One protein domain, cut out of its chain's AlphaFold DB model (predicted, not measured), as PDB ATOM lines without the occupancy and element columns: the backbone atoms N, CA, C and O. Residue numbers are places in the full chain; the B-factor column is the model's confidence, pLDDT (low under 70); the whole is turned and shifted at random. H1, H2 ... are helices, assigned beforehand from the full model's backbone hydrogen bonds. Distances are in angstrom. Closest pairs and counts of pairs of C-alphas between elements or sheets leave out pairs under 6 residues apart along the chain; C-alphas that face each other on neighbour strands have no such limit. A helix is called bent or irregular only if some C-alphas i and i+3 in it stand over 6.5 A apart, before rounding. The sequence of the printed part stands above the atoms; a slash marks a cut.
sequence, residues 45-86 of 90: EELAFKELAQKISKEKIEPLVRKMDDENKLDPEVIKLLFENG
ATOM      1  N   GLU A  45       7.546 -32.711 -50.709       93.19
ATOM      2  CA  GLU A  45       7.154 -33.870 -51.513       93.19
ATOM      3  C   GLU A  45       6.985 -35.133 -50.652       93.19
ATOM      4  O   GLU A  45       5.978 -35.836 -50.758       93.19
ATOM      5  N   GLU A  46       7.924 -35.398 -49.741       91.12
ATOM      6  CA  GLU A  46       7.850 -36.533 -48.814       91.12
ATOM      7  C   GLU A  46       6.666 -36.406 -47.839       91.12
ATOM      8  O   GLU A  46       6.018 -37.403 -47.506       91.12
ATOM      9  N   LEU A  47       6.353 -35.183 -47.389       94.75
ATOM     10  CA  LEU A  47       5.169 -34.912 -46.569       94.75
ATOM     11  C   LEU A  47       3.875 -35.165 -47.348       94.75
ATOM     12  O   LEU A  47       2.994 -35.852 -46.830       94.75
ATOM     13  N   ALA A  48       3.780 -34.694 -48.592       92.94
ATOM     14  CA  ALA A  48       2.624 -34.950 -49.448       92.94
ATOM     15  C   ALA A  48       2.426 -36.457 -49.696       92.94
ATOM     16  O   ALA A  48       1.307 -36.971 -49.606       92.94
ATOM     17  N   PHE A  49       3.516 -37.196 -49.922       93.25
ATOM     18  CA  PHE A  49       3.466 -38.652 -50.067       93.25
ATOM     19  C   PHE A  49       2.998 -39.348 -48.780       93.25
ATOM     20  O   PHE A  49       2.153 -40.249 -48.816       93.25
ATOM     21  N   LYS A  50       3.488 -38.900 -47.619       93.38
ATOM     22  CA  LYS A  50       3.042 -39.399 -46.311       93.38
ATOM     23  C   LYS A  50       1.544 -39.168 -46.094       93.38
ATOM     24  O   LYS A  50       0.864 -40.063 -45.590       93.38
ATOM     25  N   GLU A  51       1.027 -38.000 -46.460       94.31
ATOM     26  CA  GLU A  51      -0.400 -37.675 -46.351       94.31
ATOM     27  C   GLU A  51      -1.260 -38.545 -47.275       94.31
ATOM     28  O   GLU A  51      -2.281 -39.083 -46.835       94.31
ATOM     29  N   LEU A  52      -0.821 -38.763 -48.518       93.50
ATOM     30  CA  LEU A  52      -1.482 -39.672 -49.457       93.50
ATOM     31  C   LEU A  52      -1.567 -41.098 -48.891       93.50
ATOM     32  O   LEU A  52      -2.650 -41.689 -48.857       93.50
ATOM     33  N   ALA A  53      -0.452 -41.629 -48.383       92.50
ATOM     34  CA  ALA A  53      -0.405 -42.959 -47.778       92.50
ATOM     35  C   ALA A  53      -1.336 -43.069 -46.557       92.50
ATOM     36  O   ALA A  53      -2.064 -44.055 -46.405       92.50
ATOM     37  N   GLN A  54      -1.369 -42.038 -45.705       94.88
ATOM     38  CA  GLN A  54      -2.284 -41.985 -44.562       94.88
ATOM     39  C   GLN A  54      -3.751 -41.970 -44.991       94.88
ATOM     40  O   GLN A  54      -4.573 -42.652 -44.373       94.88
ATOM     41  N   LYS A  55      -4.086 -41.216 -46.041       94.06
ATOM     42  CA  LYS A  55      -5.450 -41.125 -46.563       94.06
ATOM     43  C   LYS A  55      -5.936 -42.473 -47.093       94.06
ATOM     44  O   LYS A  55      -6.986 -42.949 -46.670       94.06
ATOM     45  N   ILE A  56      -5.140 -43.124 -47.943       93.00
ATOM     46  CA  ILE A  56      -5.454 -44.451 -48.497       93.00
ATOM     47  C   ILE A  56      -5.637 -45.476 -47.372       93.00
ATOM     48  O   ILE A  56      -6.590 -46.262 -47.386       93.00
ATOM     49  N   SER A  57      -4.755 -45.440 -46.369       93.31
ATOM     50  CA  SER A  57      -4.813 -46.355 -45.233       93.31
ATOM     51  C   SER A  57      -6.126 -46.234 -44.453       93.31
ATOM     52  O   SER A  57      -6.779 -47.250 -44.230       93.31
ATOM     53  N   LYS A  58      -6.553 -45.015 -44.107       94.38
ATOM     54  CA  LYS A  58      -7.785 -44.787 -43.332       94.38
ATOM     55  C   LYS A  58      -9.061 -45.011 -44.142       94.38
ATOM     56  O   LYS A  58     -10.022 -45.587 -43.649       94.38
ATOM     57  N   GLU A  59      -9.094 -44.543 -45.388       92.44
ATOM     58  CA  GLU A  59     -10.329 -44.563 -46.183       92.44
ATOM     59  C   GLU A  59     -10.634 -45.941 -46.779       92.44
ATOM     60  O   GLU A  59     -11.802 -46.298 -46.935       92.44
ATOM     61  N   LYS A  60      -9.602 -46.705 -47.156       90.38
ATOM     62  CA  LYS A  60      -9.766 -47.943 -47.933       90.38
ATOM     63  C   LYS A  60      -9.266 -49.180 -47.205       90.38
ATOM     64  O   LYS A  60      -9.952 -50.197 -47.222       90.38
ATOM     65  N   ILE A  61      -8.102 -49.103 -46.563       91.12
ATOM     66  CA  ILE A  61      -7.464 -50.281 -45.961       91.12
ATOM     67  C   ILE A  61      -8.093 -50.604 -44.599       91.12
ATOM     68  O   ILE A  61      -8.488 -51.745 -44.382       91.12
ATOM     69  N   GLU A  62      -8.256 -49.611 -43.719       93.56
ATOM     70  CA  GLU A  62      -8.788 -49.748 -42.351       93.56
ATOM     71  C   GLU A  62     -10.064 -50.611 -42.230       93.56
ATOM     72  O   GLU A  62     -10.064 -51.530 -41.405       93.56
ATOM     73  N   PRO A  63     -11.126 -50.416 -43.042       93.56
ATOM     74  CA  PRO A  63     -12.328 -51.247 -42.940       93.56
ATOM     75  C   PRO A  63     -12.123 -52.690 -43.428       93.56
ATOM     76  O   PRO A  63     -12.845 -53.588 -42.995       93.56
ATOM     77  N   LEU A  64     -11.160 -52.927 -44.323       91.56
ATOM     78  CA  LEU A  64     -10.921 -54.231 -44.945       91.56
ATOM     79  C   LEU A  64      -9.939 -55.100 -44.152       91.56
ATOM     80  O   LEU A  64      -9.994 -56.322 -44.282       91.56
ATOM     81  N   VAL A  65      -9.095 -54.507 -43.294       92.81
ATOM     82  CA  VAL A  65      -8.050 -55.236 -42.547       92.81
ATOM     83  C   VAL A  65      -8.611 -56.434 -41.788       92.81
ATOM     84  O   VAL A  65      -8.043 -57.515 -41.876       92.81
ATOM     85  N   ARG A  66      -9.738 -56.272 -41.081       93.19
ATOM     86  CA  ARG A  66     -10.332 -57.367 -40.290       93.19
ATOM     87  C   ARG A  66     -10.712 -58.558 -41.167       93.19
ATOM     88  O   ARG A  66     -10.341 -59.682 -40.870       93.19
ATOM     89  N   LYS A  67     -11.381 -58.287 -42.290       91.81
ATOM     90  CA  LYS A  67     -11.780 -59.315 -43.256       91.81
ATOM     91  C   LYS A  67     -10.562 -60.003 -43.881       91.81
ATOM     92  O   LYS A  67     -10.555 -61.218 -44.031       91.81
ATOM     93  N   MET A  68      -9.540 -59.232 -44.249       90.94
ATOM     94  CA  MET A  68      -8.319 -59.754 -44.872       90.94
ATOM     95  C   MET A  68      -7.499 -60.629 -43.915       90.94
ATOM     96  O   MET A  68      -6.884 -61.599 -44.359       90.94
ATOM     97  N   ASP A  69      -7.509 -60.299 -42.621       93.62
ATOM     98  CA  ASP A  69      -6.886 -61.096 -41.560       93.62
ATOM     99  C   ASP A  69      -7.644 -62.420 -41.355       93.62
ATOM    100  O   ASP A  69      -7.042 -63.493 -41.401       93.62
ATOM    101  N   ASP A  70      -8.980 -62.364 -41.273       94.94
ATOM    102  CA  ASP A  70      -9.841 -63.550 -41.144       94.94
ATOM    103  C   ASP A  70      -9.693 -64.509 -42.345       94.94
ATOM    104  O   ASP A  70      -9.547 -65.726 -42.190       94.94
ATOM    105  N   GLU A  71      -9.695 -63.970 -43.568       93.50
ATOM    106  CA  GLU A  71      -9.580 -64.743 -44.813       93.50
ATOM    107  C   GLU A  71      -8.126 -65.129 -45.154       93.50
ATOM    108  O   GLU A  71      -7.903 -65.922 -46.076       93.50
ATOM    109  N   ASN A  72      -7.140 -64.592 -44.419       91.12
ATOM    110  CA  ASN A  72      -5.699 -64.720 -44.671       91.12
ATOM    111  C   ASN A  72      -5.300 -64.378 -46.120       91.12
ATOM    112  O   ASN A  72      -4.403 -64.996 -46.706       91.12
ATOM    113  N   LYS A  73      -5.995 -63.415 -46.735       91.19
ATOM    114  CA  LYS A  73      -5.794 -63.019 -48.133       91.19
ATOM    115  C   LYS A  73      -5.907 -61.512 -48.291       91.19
ATOM    116  O   LYS A  73      -6.798 -60.875 -47.741       91.19
ATOM    117  N   LEU A  74      -5.012 -60.956 -49.105       88.25
ATOM    118  CA  LEU A  74      -5.109 -59.568 -49.536       88.25
ATOM    119  C   LEU A  74      -6.217 -59.422 -50.578       88.25
ATOM    120  O   LEU A  74      -6.249 -60.167 -51.559       88.25
ATOM    121  N   ASP A  75      -7.093 -58.441 -50.375       90.06
ATOM    122  CA  ASP A  75      -8.120 -58.110 -51.354       90.06
ATOM    123  C   ASP A  75      -7.454 -57.587 -52.649       90.06
ATOM    124  O   ASP A  75      -6.629 -56.664 -52.590       90.06
ATOM    125  N   PRO A  76      -7.765 -58.160 -53.828       90.31
ATOM    126  CA  PRO A  76      -7.182 -57.725 -55.094       90.31
ATOM    127  C   PRO A  76      -7.482 -56.259 -55.434       90.31
ATOM    128  O   PRO A  76      -6.712 -55.650 -56.181       90.31
ATOM    129  N   GLU A  77      -8.555 -55.666 -54.906       89.19
ATOM    130  CA  GLU A  77      -8.832 -54.239 -55.091       89.19
ATOM    131  C   GLU A  77      -7.838 -53.356 -54.333       89.19
ATOM    132  O   GLU A  77      -7.388 -52.343 -54.868       89.19
ATOM    133  N   VAL A  78      -7.424 -53.768 -53.129       90.38
ATOM    134  CA  VAL A  78      -6.396 -53.059 -52.348       90.38
ATOM    135  C   VAL A  78      -5.061 -53.091 -53.087       90.38
ATOM    136  O   VAL A  78      -4.376 -52.076 -53.167       90.38
ATOM    137  N   ILE A  79      -4.716 -54.231 -53.685       89.62
ATOM    138  CA  ILE A  79      -3.490 -54.384 -54.476       89.62
ATOM    139  C   ILE A  79      -3.497 -53.424 -55.675       89.62
ATOM    140  O   ILE A  79      -2.536 -52.680 -55.868       89.62
ATOM    141  N   LYS A  80      -4.587 -53.391 -56.453       90.69
ATOM    142  CA  LYS A  80      -4.727 -52.467 -57.596       90.69
ATOM    143  C   LYS A  80      -4.623 -51.007 -57.163       90.69
ATOM    144  O   LYS A  80      -3.860 -50.252 -57.758       90.69
ATOM    145  N   LEU A  81      -5.324 -50.640 -56.092       90.38
ATOM    146  CA  LEU A  81      -5.308 -49.287 -55.544       90.38
ATOM    147  C   LEU A  81      -3.890 -48.843 -55.149       90.38
ATOM    148  O   LEU A  81      -3.503 -47.703 -55.406       90.38
ATOM    149  N   LEU A  82      -3.107 -49.730 -54.533       90.38
ATOM    150  CA  LEU A  82      -1.731 -49.430 -54.133       90.38
ATOM    151  C   LEU A  82      -0.804 -49.205 -55.337       90.38
ATOM    152  O   LEU A  82       0.076 -48.346 -55.254       90.38
ATOM    153  N   PHE A  83      -1.017 -49.917 -56.451       90.69
ATOM    154  CA  PHE A  83      -0.283 -49.682 -57.701       90.69
ATOM    155  C   PHE A  83      -0.686 -48.375 -58.381       90.69
ATOM    156  O   PHE A  83       0.182 -47.618 -58.804       90.69
ATOM    157  N   GLU A  84      -1.984 -48.082 -58.456       89.94
ATOM    158  CA  GLU A  84      -2.490 -46.855 -59.086       89.94
ATOM    159  C   GLU A  84      -1.981 -45.588 -58.388       89.94
ATOM    160  O   GLU A  84      -1.704 -44.588 -59.046       89.94
ATOM    161  N   ASN A  85      -1.810 -45.640 -57.065       88.50
ATOM    162  CA  ASN A  85      -1.281 -44.526 -56.273       88.50
ATOM    163  C   ASN A  85       0.255 -44.540 -56.144       88.50
ATOM    164  O   ASN A  85       0.809 -43.680 -55.463       88.50
ATOM    165  N   GLY A  86       0.948 -45.509 -56.755       86.12
ATOM    166  CA  GLY A  86       2.413 -45.605 -56.726       86.12
ATOM    167  C   GLY A  86       3.012 -45.923 -55.351       86.12
ATOM    168  O   GLY A  86       4.196 -45.678 -55.131       86.12
TER     169      GLY A  86
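What this domain is: This is residues 45 to 86 of the 90 residues of an uncharacterized protein of Euroglyphus maynei (UniProt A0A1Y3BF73). A long, kinked helix, H1, makes the length of a rod, and after a tight turn a short helix, H2, folds back beside its middle, loosely packed, side by side with it and running the opposite way at a tilt of 8 degrees. The printed part has 42 residues with two named helices, H1 then H2, and no named strand: all helix. It is only just loose, close to compact, with a radius of gyration of the C-alphas of 11.3 A and spans of 36 by 16 by 12 A.

How they stand to each other: Start at H1, residues 45 to 71, which has a kink of 62 degrees near residue 63. It is only just irregular: C-alphas 63 and 66 are 7.0 A apart. Past a tight link comes H2, residues 76 to 84. The two are close but not clearly touching; their closest C-alphas, of Ile 61 and Val 78, are 7.0 A apart. They run opposite ways at a shallow tilt of 8 degrees. In H2 every O i to N i+4 pair is within hydrogen-bond range; in H1, 18 of 23 are.

Where its parts are: Find C-alpha 45 at (7.154, -33.870, -51.513); H1 runs 35.7 A from there to C-alpha 71. H2 runs 12.5 A to C-alpha 84 at (-2.490, -46.855, -59.086).

The domain as a whole: The printed part has no cut, and no printed residue is under 70 in pLDDT.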